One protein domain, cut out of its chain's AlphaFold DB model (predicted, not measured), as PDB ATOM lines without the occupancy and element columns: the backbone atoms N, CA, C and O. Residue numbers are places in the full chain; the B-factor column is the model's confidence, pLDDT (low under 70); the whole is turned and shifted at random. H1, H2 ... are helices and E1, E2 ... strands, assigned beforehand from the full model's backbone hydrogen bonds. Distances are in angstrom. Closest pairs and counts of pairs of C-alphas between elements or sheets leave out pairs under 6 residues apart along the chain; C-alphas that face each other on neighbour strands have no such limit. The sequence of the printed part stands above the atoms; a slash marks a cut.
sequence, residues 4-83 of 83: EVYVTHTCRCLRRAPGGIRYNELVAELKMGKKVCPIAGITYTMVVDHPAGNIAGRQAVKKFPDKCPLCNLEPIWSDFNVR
ATOM      1  N   GLU A   4     -35.085  -6.215 -11.343       92.62
ATOM      2  CA  GLU A   4     -33.975  -6.852 -12.042       92.62
ATOM      3  C   GLU A   4     -32.833  -5.843 -12.166       92.62
ATOM      4  O   GLU A   4     -33.038  -4.726 -12.640       92.62
ATOM      5  N   VAL A   5     -31.650  -6.218 -11.682       90.69
ATOM      6  CA  VAL A   5     -30.458  -5.367 -11.708       90.69
ATOM      7  C   VAL A   5     -29.272  -6.113 -12.297       90.69
ATOM      8  O   VAL A   5     -29.127  -7.331 -12.139       90.69
ATOM      9  N   TYR A   6     -28.386  -5.349 -12.921       90.94
ATOM     10  CA  TYR A   6     -27.104  -5.805 -13.423       90.94
ATOM     11  C   TYR A   6     -26.031  -5.473 -12.402       90.94
ATOM     12  O   TYR A   6     -25.785  -4.315 -12.065       90.94
ATOM     13  N   VAL A   7     -25.356  -6.501 -11.912       89.44
ATOM     14  CA  VAL A   7     -24.331  -6.357 -10.890       89.44
ATOM     15  C   VAL A   7     -22.986  -6.730 -11.484       89.44
ATOM     16  O   VAL A   7     -22.773  -7.871 -11.873       89.44
ATOM     17  N   THR A   8     -22.066  -5.773 -11.557       88.44
ATOM     18  CA  THR A   8     -20.709  -5.992 -12.073       88.44
ATOM     19  C   THR A   8     -19.700  -6.002 -10.937       88.44
ATOM     20  O   THR A   8     -19.642  -5.052 -10.154       88.44
ATOM     21  N   HIS A   9     -18.864  -7.033 -10.860       84.75
ATOM     22  CA  HIS A   9     -17.753  -7.059  -9.918       84.75
ATOM     23  C   HIS A   9     -16.691  -6.031 -10.309       84.75
ATOM     24  O   HIS A   9     -16.037  -6.143 -11.342       84.75
ATOM     25  N   THR A  10     -16.453  -5.036  -9.462       77.62
ATOM     26  CA  THR A  10     -15.454  -3.990  -9.736       77.62
ATOM     27  C   THR A  10     -14.053  -4.345  -9.246       77.62
ATOM     28  O   THR A  10     -13.150  -3.537  -9.400       77.62
ATOM     29  N   CYS A  11     -13.883  -5.519  -8.625       68.12
ATOM     30  CA  CYS A  11     -12.653  -6.041  -8.026       68.12
ATOM     31  C   CYS A  11     -11.808  -5.015  -7.247       68.12
ATOM     32  O   CYS A  11     -10.965  -4.308  -7.792       68.12
ATOM     33  N   ARG A  12     -11.933  -5.020  -5.915       64.69
ATOM     34  CA  ARG A  12     -11.026  -4.275  -5.033       64.69
ATOM     35  C   ARG A  12     -10.045  -5.208  -4.333       64.69
ATOM     36  O   ARG A  12      -9.931  -5.170  -3.112       64.69
ATOM     37  N   CYS A  13      -9.247  -5.961  -5.100       64.56
ATOM     38  CA  CYS A  13      -8.046  -6.648  -4.577       64.56
ATOM     39  C   CYS A  13      -7.084  -5.702  -3.815       64.56
ATOM     40  O   CYS A  13      -6.149  -6.159  -3.171       64.56
ATOM     41  N   LEU A  14      -7.324  -4.387  -3.890       59.28
ATOM     42  CA  LEU A  14      -6.666  -3.307  -3.159       59.28
ATOM     43  C   LEU A  14      -7.167  -3.100  -1.718       59.28
ATOM     44  O   LEU A  14      -6.616  -2.254  -1.005       59.28
ATOM     45  N   ARG A  15      -8.231  -3.784  -1.274       59.38
ATOM     46  CA  ARG A  15      -8.605  -3.759   0.143       59.38
ATOM     47  C   ARG A  15      -7.507  -4.472   0.916       59.38
ATOM     48  O   ARG A  15      -7.285  -5.650   0.684       59.38
ATOM     49  N   ARG A  16      -6.824  -3.733   1.797       51.53
ATOM     50  CA  ARG A  16      -5.749  -4.217   2.679       51.53
ATOM     51  C   ARG A  16      -6.091  -5.604   3.240       51.53
ATOM     52  O   ARG A  16      -6.825  -5.699   4.221       51.53
ATOM     53  N   ALA A  17      -5.539  -6.660   2.649       50.56
ATOM     54  CA  ALA A  17      -5.367  -7.912   3.365       50.56
ATOM     55  C   ALA A  17      -4.347  -7.660   4.493       50.56
ATOM     56  O   ALA A  17      -3.445  -6.828   4.317       50.56
ATOM     57  N   PRO A  18      -4.444  -8.328   5.652       48.19
ATOM     58  CA  PRO A  18      -3.386  -8.251   6.643       48.19
ATOM     59  C   PRO A  18      -2.126  -8.946   6.091       48.19
ATOM     60  O   PRO A  18      -2.068 -10.168   6.038       48.19
ATOM     61  N   GLY A  19      -1.108  -8.162   5.715       56.91
ATOM     62  CA  GLY A  19       0.302  -8.566   5.824       56.91
ATOM     63  C   GLY A  19       1.084  -8.932   4.549       56.91
ATOM     64  O   GLY A  19       0.625  -9.667   3.681       56.91
ATOM     65  N   GLY A  20       2.349  -8.482   4.524       54.59
ATOM     66  CA  GLY A  20       3.457  -9.090   3.770       54.59
ATOM     67  C   GLY A  20       3.875  -8.411   2.456       54.59
ATOM     68  O   GLY A  20       3.057  -7.843   1.736       54.59
ATOM     69  N   ILE A  21       5.167  -8.534   2.109       59.19
ATOM     70  CA  ILE A  21       5.767  -8.074   0.834       59.19
ATOM     71  C   ILE A  21       4.967  -8.591  -0.380       59.19
ATOM     72  O   ILE A  21       4.696  -7.825  -1.301       59.19
ATOM     73  N   ARG A  22       4.466  -9.836  -0.314       67.88
ATOM     74  CA  ARG A  22       3.654 -10.479  -1.366       67.88
ATOM     75  C   ARG A  22       2.363  -9.732  -1.725       67.88
ATOM     76  O   ARG A  22       1.945  -9.763  -2.878       67.88
ATOM     77  N   TYR A  23       1.725  -9.049  -0.770       70.44
ATOM     78  CA  TYR A  23       0.544  -8.227  -1.060       70.44
ATOM     79  C   TYR A  23       0.930  -6.974  -1.851       70.44
ATOM     80  O   TYR A  23       0.277  -6.631  -2.835       70.44
ATOM     81  N   ASN A  24       2.019  -6.311  -1.454       72.62
ATOM     82  CA  ASN A  24       2.508  -5.122  -2.149       72.62
ATOM     83  C   ASN A  24       2.967  -5.457  -3.577       72.62
ATOM     84  O   ASN A  24       2.681  -4.688  -4.493       72.62
ATOM     85  N   GLU A  25       3.602  -6.614  -3.778       76.81
ATOM     86  CA  GLU A  25       3.957  -7.141  -5.103       76.81
ATOM     87  C   GLU A  25       2.714  -7.398  -5.961       76.81
ATOM     88  O   GLU A  25       2.640  -6.909  -7.086       76.81
ATOM     89  N   LEU A  26       1.690  -8.069  -5.416       75.44
ATOM     90  CA  LEU A  26       0.429  -8.307  -6.125       75.44
ATOM     91  C   LEU A  26      -0.255  -6.991  -6.525       75.44
ATOM     92  O   LEU A  26      -0.717  -6.844  -7.656       75.44
ATOM     93  N   VAL A  27      -0.302  -6.013  -5.619       76.81
ATOM     94  CA  VAL A  27      -0.867  -4.684  -5.899       76.81
ATOM     95  C   VAL A  27      -0.066  -3.960  -6.981       76.81
ATOM     96  O   VAL A  27      -0.665  -3.323  -7.849       76.81
ATOM     97  N   ALA A  28       1.265  -4.044  -6.953       78.94
ATOM     98  CA  ALA A  28       2.122  -3.443  -7.969       78.94
ATOM     99  C   ALA A  28       1.902  -4.091  -9.344       78.94
ATOM    100  O   ALA A  28       1.716  -3.376 -10.326       78.94
ATOM    101  N   GLU A  29       1.835  -5.420  -9.417       78.06
ATOM    102  CA  GLU A  29       1.575  -6.150 -10.663       78.06
ATOM    103  C   GLU A  29       0.189  -5.850 -11.247       78.06
ATOM    104  O   GLU A  29       0.071  -5.662 -12.459       78.06
ATOM    105  N   LEU A  30      -0.843  -5.748 -10.399       76.94
ATOM    106  CA  LEU A  30      -2.192  -5.340 -10.806       76.94
ATOM    107  C   LEU A  30      -2.207  -3.895 -11.333       76.94
ATOM    108  O   LEU A  30      -2.807  -3.626 -12.369       76.94
ATOM    109  N   LYS A  31      -1.521  -2.960 -10.658       77.50
ATOM    110  CA  LYS A  31      -1.419  -1.554 -11.100       77.50
ATOM    111  C   LYS A  31      -0.631  -1.391 -12.399       77.50
ATOM    112  O   LYS A  31      -0.953  -0.514 -13.190       77.50
ATOM    113  N   MET A  32       0.386  -2.223 -12.614       80.62
ATOM    114  CA  MET A  32       1.178  -2.251 -13.848       80.62
ATOM    115  C   MET A  32       0.484  -3.015 -14.990       80.62
ATOM    116  O   MET A  32       1.061  -3.125 -16.067       80.62
ATOM    117  N   GLY A  33      -0.711  -3.580 -14.767       75.44
ATOM    118  CA  GLY A  33      -1.448  -4.358 -15.770       75.44
ATOM    119  C   GLY A  33      -0.828  -5.720 -16.102       75.44
ATOM    120  O   GLY A  33      -1.255  -6.371 -17.049       75.44
ATOM    121  N   LYS A  34       0.168  -6.174 -15.331       77.56
ATOM    122  CA  LYS A  34       0.831  -7.477 -15.522       77.56
ATOM    123  C   LYS A  34      -0.031  -8.646 -15.051       77.56
ATOM    124  O   LYS A  34       0.118  -9.759 -15.544       77.56
ATOM    125  N   LYS A  35      -0.930  -8.395 -14.096       71.69
ATOM    126  CA  LYS A  35      -1.978  -9.327 -13.671       71.69
ATOM    127  C   LYS A  35      -3.337  -8.662 -13.819       71.69
ATOM    128  O   LYS A  35      -3.478  -7.469 -13.562       71.69
ATOM    129  N   VAL A  36      -4.339  -9.455 -14.185       74.19
ATOM    130  CA  VAL A  36      -5.740  -9.031 -14.251       74.19
ATOM    131  C   VAL A  36      -6.522  -9.829 -13.223       74.19
ATOM    132  O   VAL A  36      -6.336 -11.038 -13.084       74.19
ATOM    133  N   CYS A  37      -7.378  -9.147 -12.470       74.69
ATOM    134  CA  CYS A  37      -8.251  -9.803 -11.511       74.69
ATOM    135  C   CYS A  37      -9.302 -10.635 -12.260       74.69
ATOM    136  O   CYS A  37     -10.095 -10.052 -12.996       74.69
ATOM    137  N   PRO A  38      -9.348 -11.966 -12.076       77.12
ATOM    138  CA  PRO A  38     -10.179 -12.841 -12.906       77.12
ATOM    139  C   PRO A  38     -11.677 -12.637 -12.678       77.12
ATOM    140  O   PRO A  38     -12.475 -12.980 -13.536       77.12
ATOM    141  N   ILE A  39     -12.053 -12.063 -11.532       79.19
ATOM    142  CA  ILE A  39     -13.446 -11.755 -11.197       79.19
ATOM    143  C   ILE A  39     -13.840 -10.311 -11.536       79.19
ATOM    144  O   ILE A  39     -15.011  -9.962 -11.444       79.19
ATOM    145  N   ALA A  40     -12.884  -9.451 -11.907       82.44
ATOM    146  CA  ALA A  40     -13.181  -8.076 -12.292       82.44
ATOM    147  C   ALA A  40     -13.950  -8.043 -13.614       82.44
ATOM    148  O   ALA A  40     -13.580  -8.718 -14.568       82.44
ATOM    149  N   GLY A  41     -14.992  -7.222 -13.684       82.62
ATOM    150  CA  GLY A  41     -15.803  -7.053 -14.885       82.62
ATOM    151  C   GLY A  41     -16.811  -8.173 -15.132       82.62
ATOM    152  O   GLY A  41     -17.611  -8.033 -16.050       82.62
ATOM    153  N   ILE A  42     -16.836  -9.240 -14.318       85.56
ATOM    154  CA  ILE A  42     -17.906 -10.236 -14.416       85.56
ATOM    155  C   ILE A  42     -19.221  -9.573 -14.013       85.56
ATOM    156  O   ILE A  42     -19.324  -8.978 -12.934       85.56
ATOM    157  N   THR A  43     -20.214  -9.683 -14.890       88.62
ATOM    158  CA  THR A  43     -21.553  -9.140 -14.688       88.62
ATOM    159  C   THR A  43     -22.548 -10.270 -14.489       88.62
ATOM    160  O   THR A  43     -22.535 -11.264 -15.210       88.62
ATOM    161  N   TYR A  44     -23.435 -10.087 -13.522       87.81
ATOM    162  CA  TYR A  44     -24.516 -11.003 -13.207       87.81
ATOM    163  C   TYR A  44     -25.838 -10.261 -13.250       87.81
ATOM    164  O   TYR A  44     -25.932  -9.119 -12.795       87.81
ATOM    165  N   THR A  45     -26.870 -10.936 -13.730       92.56
ATOM    166  CA  THR A  45     -28.242 -10.454 -13.604       92.56
ATOM    167  C   THR A  45     -28.856 -11.073 -12.361       92.56
ATOM    168  O   THR A  45     -28.774 -12.286 -12.153       92.56
ATOM    169  N   MET A  46     -29.455 -10.255 -11.499       92.75
ATOM    170  CA  MET A  46     -30.162 -10.773 -10.337       92.75
ATOM    171  C   MET A  46     -31.400  -9.965  -9.997       92.75
ATOM    172  O   MET A  46     -31.443  -8.746 -10.119       92.75
ATOM    173  N   VAL A  47     -32.390 -10.689  -9.492       93.25
ATOM    174  CA  VAL A  47     -33.599 -10.115  -8.920       93.25
ATOM    175  C   VAL A  47     -33.333  -9.745  -7.458       93.25
ATOM    176  O   VAL A  47     -32.804 -10.576  -6.704       93.25
ATOM    177  N   VAL A  48     -33.665  -8.506  -7.087       91.06
ATOM    178  CA  VAL A  48     -33.459  -7.901  -5.761       91.06
ATOM    179  C   VAL A  48     -34.709  -7.189  -5.260       91.06
ATOM    180  O   VAL A  48     -35.562  -6.764  -6.038       91.06
ATOM    181  N   ASP A  49     -34.785  -6.983  -3.948       90.31
ATOM    182  CA  ASP A  49     -35.912  -6.269  -3.332       90.31
ATOM    183  C   ASP A  49     -35.888  -4.759  -3.620       90.31
ATOM    184  O   ASP A  49     -36.929  -4.104  -3.613       90.31
ATOM    185  N   HIS A  50     -34.700  -4.195  -3.865       90.69
ATOM    186  CA  HIS A  50     -34.504  -2.770  -4.138       90.69
ATOM    187  C   HIS A  50     -33.210  -2.537  -4.940       90.69
ATOM    188  O   HIS A  50     -32.187  -3.134  -4.591       90.69
ATOM    189  N   PRO A  51     -33.185  -1.637  -5.946       88.50
ATOM    190  CA  PRO A  51     -32.026  -1.447  -6.829       88.50
ATOM    191  C   PRO A  51     -30.889  -0.623  -6.203       88.50
ATOM    192  O   PRO A  51     -29.816  -0.482  -6.782       88.50
ATOM    193  N   ALA A  52     -31.094  -0.065  -5.006       87.81
ATOM    194  CA  ALA A  52     -30.072   0.731  -4.325       87.81
ATOM    195  C   ALA A  52     -28.820  -0.112  -4.032       87.81
ATOM    196  O   ALA A  52     -28.922  -1.200  -3.463       87.81
ATOM    197  N   GLY A  53     -27.631   0.406  -4.360       83.69
ATOM    198  CA  GLY A  53     -26.374  -0.352  -4.289       83.69
ATOM    199  C   GLY A  53     -26.031  -0.911  -2.902       83.69
ATOM    200  O   GLY A  53     -25.442  -1.981  -2.791       83.69
ATOM    201  N   ASN A  54     -26.456  -0.255  -1.822       84.94
ATOM    202  CA  ASN A  54     -26.292  -0.758  -0.454       84.94
ATOM    203  C   ASN A  54     -27.220  -1.944  -0.114       84.94
ATOM    204  O   ASN A  54     -26.889  -2.715   0.788       84.94
ATOM    205  N   ILE A  55     -28.355  -2.093  -0.804       89.50
ATOM    206  CA  ILE A  55     -29.305  -3.204  -0.642       89.50
ATOM    207  C   ILE A  55     -28.972  -4.302  -1.652       89.50
ATOM    208  O   ILE A  55     -28.588  -5.403  -1.253       89.50
ATOM    209  N   ALA A  56     -29.027  -3.986  -2.947       90.38
ATOM    210  CA  ALA A  56     -28.709  -4.906  -4.034       90.38
ATOM    211  C   ALA A  56     -27.285  -5.465  -3.910       90.38
ATOM    212  O   ALA A  56     -27.094  -6.672  -4.022       90.38
ATOM    213  N   GLY A  57     -26.297  -4.633  -3.562       88.56
ATOM    214  CA  GLY A  57     -24.919  -5.078  -3.345       88.56
ATOM    215  C   GLY A  57     -24.775  -6.033  -2.157       88.56
ATOM    216  O   GLY A  57     -23.999  -6.978  -2.224       88.56
ATOM    217  N   ARG A  58     -25.553  -5.868  -1.076       90.81
ATOM    218  CA  ARG A  58     -25.564  -6.841   0.037       90.81
ATOM    219  C   ARG A  58     -26.190  -8.170  -0.371       90.81
ATOM    220  O   ARG A  58     -25.743  -9.215   0.094       90.81
ATOM    221  N   GLN A  59     -27.219  -8.141  -1.212       91.62
ATOM    222  CA  GLN A  59     -27.801  -9.364  -1.765       91.62
ATOM    223  C   GLN A  59     -26.843 -10.036  -2.756       91.62
ATOM    224  O   GLN A  59     -26.732 -11.259  -2.744       91.62
ATOM    225  N   ALA A  60     -26.101  -9.253  -3.541       88.69
ATOM    226  CA  ALA A  60     -25.062  -9.750  -4.435       88.69
ATOM    227  C   ALA A  60     -23.946 -10.464  -3.665       88.69
ATOM    228  O   ALA A  60     -23.614 -11.584  -4.022       88.69
ATOM    229  N   VAL A  61     -23.457  -9.903  -2.549       88.81
ATOM    230  CA  VAL A  61     -22.481 -10.584  -1.666       88.81
ATOM    231  C   VAL A  61     -22.984 -11.954  -1.212       88.81
ATOM    232  O   VAL A  61     -22.226 -12.915  -1.193       88.81
ATOM    233  N   LYS A  62     -24.268 -12.060  -0.845       87.81
ATOM    234  CA  LYS A  62     -24.854 -13.334  -0.399       87.81
ATOM    235  C   LYS A  62     -24.960 -14.362  -1.529       87.81
ATOM    236  O   LYS A  62     -24.829 -15.549  -1.258       87.81
ATOM    237  N   LYS A  63     -25.236 -13.920  -2.763       84.94
ATOM    238  CA  LYS A  63     -25.346 -14.796  -3.945       84.94
ATOM    239  C   LYS A  63     -23.986 -15.168  -4.537       84.94
ATOM    240  O   LYS A  63     -23.848 -16.267  -5.057       84.94
ATOM    241  N   PHE A  64     -23.006 -14.276  -4.432       82.25
ATOM    242  CA  PHE A  64     -21.662 -14.422  -4.986       82.25
ATOM    243  C   PHE A  64     -20.618 -14.256  -3.869       82.25
ATOM    244  O   PHE A  64     -19.936 -13.229  -3.812       82.25
ATOM    245  N   PRO A  65     -20.511 -15.230  -2.943       70.81
ATOM    246  CA  PRO A  65     -19.578 -15.163  -1.817       70.81
ATOM    247  C   PRO A  65     -18.141 -15.549  -2.199       70.81
ATOM    248  O   PRO A  65     -17.257 -15.501  -1.341       70.81
ATOM    249  N   ASP A  66     -17.903 -15.968  -3.448       75.31
ATOM    250  CA  ASP A  66     -16.629 -16.542  -3.875       75.31
ATOM    251  C   ASP A  66     -15.461 -15.592  -3.606       75.31
ATOM    252  O   ASP A  66     -15.412 -14.444  -4.065       75.31
ATOM    253  N   LYS A  67     -14.494 -16.099  -2.837       75.25
ATOM    254  CA  LYS A  67     -13.260 -15.380  -2.522       75.25
ATOM    255  C   LYS A  67     -12.489 -15.126  -3.803       75.25
ATOM    256  O   LYS A  67     -12.397 -15.987  -4.678       75.25
ATOM    257  N   CYS A  68     -11.864 -13.958  -3.896       76.25
ATOM    258  CA  CYS A  68     -11.014 -13.677  -5.041       76.25
ATOM    259  C   CYS A  68      -9.832 -14.666  -5.071       76.25
ATOM    260  O   CYS A  68      -9.067 -14.699  -4.109       76.25
ATOM    261  N   PRO A  69      -9.590 -15.401  -6.167       74.69
ATOM    262  CA  PRO A  69      -8.493 -16.371  -6.235       74.69
ATOM    263  C   PRO A  69      -7.097 -15.721  -6.201       74.69
ATOM    264  O   PRO A  69      -6.106 -16.421  -6.021       74.69
ATOM    265  N   LEU A  70      -6.998 -14.393  -6.363       75.62
ATOM    266  CA  LEU A  70      -5.733 -13.658  -6.253       75.62
ATOM    267  C   LEU A  70      -5.421 -13.208  -4.823       75.62
ATOM    268  O   LEU A  70      -4.318 -13.441  -4.339       75.62
ATOM    269  N   CYS A  71      -6.356 -12.520  -4.160       73.75
ATOM    270  CA  CYS A  71      -6.123 -11.951  -2.827       73.75
ATOM    271  C   CYS A  71      -6.772 -12.746  -1.684       73.75
ATOM    272  O   CYS A  71      -6.565 -12.405  -0.523       73.75
ATOM    273  N   ASN A  72      -7.552 -13.782  -2.001       75.38
ATOM    274  CA  ASN A  72      -8.305 -14.629  -1.070       75.38
ATOM    275  C   ASN A  72      -9.264 -13.861  -0.134       75.38
ATOM    276  O   ASN A  72      -9.653 -14.364   0.920       75.38
ATOM    277  N   LEU A  73      -9.638 -12.633  -0.506       75.88
ATOM    278  CA  LEU A  73     -10.587 -11.814   0.242       75.88
ATOM    279  C   LEU A  73     -12.018 -12.099  -0.205       75.88
ATOM    280  O   LEU A  73     -12.280 -12.307  -1.393       75.88
ATOM    281  N   GLU A  74     -12.929 -12.051   0.761       79.69
ATOM    282  CA  GLU A  74     -14.368 -12.098   0.517       79.69
ATOM    283  C   GLU A  74     -14.852 -10.759  -0.057       79.69
ATOM    284  O   GLU A  74     -14.400  -9.694   0.392       79.69
ATOM    285  N   PRO A  75     -15.761 -10.783  -1.044       81.50
ATOM    286  CA  PRO A  75     -16.338  -9.566  -1.581       81.50
ATOM    287  C   PRO A  75     -17.278  -8.921  -0.558       81.50
ATOM    288  O   PRO A  75     -17.999  -9.594   0.177       81.50
ATOM    289  N   ILE A  76     -17.324  -7.591  -0.538       85.12
ATOM    290  CA  ILE A  76     -18.332  -6.839   0.220       85.12
ATOM    291  C   ILE A  76     -19.231  -6.055  -0.734       85.12
ATOM    292  O   ILE A  76     -18.942  -5.908  -1.916       85.12
ATOM    293  N   TRP A  77     -20.315  -5.484  -0.211       84.44
ATOM    294  CA  TRP A  77     -21.366  -4.845  -1.016       84.44
ATOM    295  C   TRP A  77     -20.868  -3.743  -1.969       84.44
ATOM    296  O   TRP A  77     -21.504  -3.480  -2.980       84.44
ATOM    297  N   SER A  78     -19.730  -3.109  -1.672       83.69
ATOM    298  CA  SER A  78     -19.117  -2.057  -2.501       83.69
ATOM    299  C   SER A  78     -18.096  -2.568  -3.528       83.69
ATOM    300  O   SER A  78     -17.482  -1.757  -4.227       83.69
ATOM    301  N   ASP A  79     -17.901  -3.885  -3.623       82.69
ATOM    302  CA  ASP A  79     -17.187  -4.552  -4.726       82.69
ATOM    303  C   ASP A  79     -18.082  -4.844  -5.924       82.69
ATOM    304  O   ASP A  79     -17.639  -5.445  -6.905       82.69
ATOM    305  N   PHE A  80     -19.336  -4.421  -5.828       86.62
ATOM    306  CA  PHE A  80     -20.370  -4.624  -6.812       86.62
ATOM    307  C   PHE A  80     -20.882  -3.264  -7.274       86.62
ATOM    308  O   PHE A  80     -21.296  -2.428  -6.469       86.62
ATOM    309  N   ASN A  81     -20.846  -3.043  -8.581       88.75
ATOM    310  CA  ASN A  81     -21.514  -1.926  -9.224       88.75
ATOM    311  C   ASN A  81     -22.896  -2.388  -9.680       88.75
ATOM    312  O   ASN A  81     -22.980  -3.301 -10.497       88.75
ATOM    313  N   VAL A  82     -23.946  -1.777  -9.141       88.62
ATOM    314  CA  VAL A  82     -25.342  -2.116  -9.440       88.62
ATOM    315  C   VAL A  82     -25.876  -1.108 -10.453       88.62
ATOM    316  O   VAL A  82     -25.756   0.098 -10.228       88.62
ATOM    317  N   ARG A  83     -26.429  -1.602 -11.561       86.44
ATOM    318  CA  ARG A  83     -27.056  -0.825 -12.632       86.44
ATOM    319  C   ARG A  83     -28.441  -1.358 -12.949       86.44
ATOM    320  O   ARG A  83     -28.621  -2.594 -12.875       86.44
TER     321      ARG A  83
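What this domain is: This is residues 4 to 83 of the 83 residues of an uncharacterized protein of Candidatus Amesbacteria bacterium GW2011_GWC1_47_15 (UniProt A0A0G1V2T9). What is the main picture? A small three-stranded sheet with H2 across one face makes one end of an elongated model, and H1 lies at the other end; between them run long links with no named element. What is it made of? The printed part has 80 residues, with two named helices and three named strands in the order E1, H1, E2, H2, E3; under half of the residues are in named elements, and the class is mixed, helices and strands. The sheet runs E2, E1, E3, all antiparallel. How large is it? It is compact by its radius of gyration of the C-alphas, 13.5 A, and spans 42 by 23 by 17 A.

How they stand to each other: How is the sheet joined? E1, residues 4 to 9, is the inner strand, antiparallel to E2, residues 43 to 48, at 140 degrees, with N 7 and O 44 within hydrogen-bond range at 2.8 A. E1 is also antiparallel to E3, residues 80 to 82, at 149 degrees, with N 8 and O 81 at 2.8 A. What is on the sheet? H2, residues 53 to 63, is on one face, two layers in all, at a height over the sheet of 6.9 A; it lies over E1 and runs across the strands, at 84 degrees to E1 on the local plane. Its closest C-alphas to E3 are those of Gly 53 and Val 82, 5.5 A apart. E2, H2 and E3 form a split strand-helix-strand unit, two strands running the same way with E1 between them, and its crossover is right-handed. Where is the other helix? H1, residues 21 to 31, is not on the sheet, and is apart from H2 and E3. In H1 every O i to N i+4 pair is within hydrogen-bond range; in H2, 6 of 7 are.

Where its parts are: Where does the sheet begin and end? E1, residues 4 to 9, is 16.4 A long from C-alpha 4 at (-33.975, -6.852, -12.042); E2, residues 43 to 48, is 14.9 A long. E3, residues 80 to 82, is 6.2 A long and ends at C-alpha 82 at (-25.342, -2.116, -9.440). Where are the helices? H1, residues 21 to 31, begins at C-alpha 21 at (5.767, -8.074, 0.834) and is 15.4 A long; H2, residues 53 to 63, is 14.5 A long.

The domain as a whole: How far does it reach? The two C-alphas farthest apart, those of Ile 21 and Asp 49, are 41.9 A apart. How is it linked? The printed part has no cut; the links E1 to H1, H1 to E2 and H2 to E3 are long, and E2 to H2 is tight. Where is confidence low? Residues 11 to 22 are under 70, and the mean pLDDT of the printed part is 79.2.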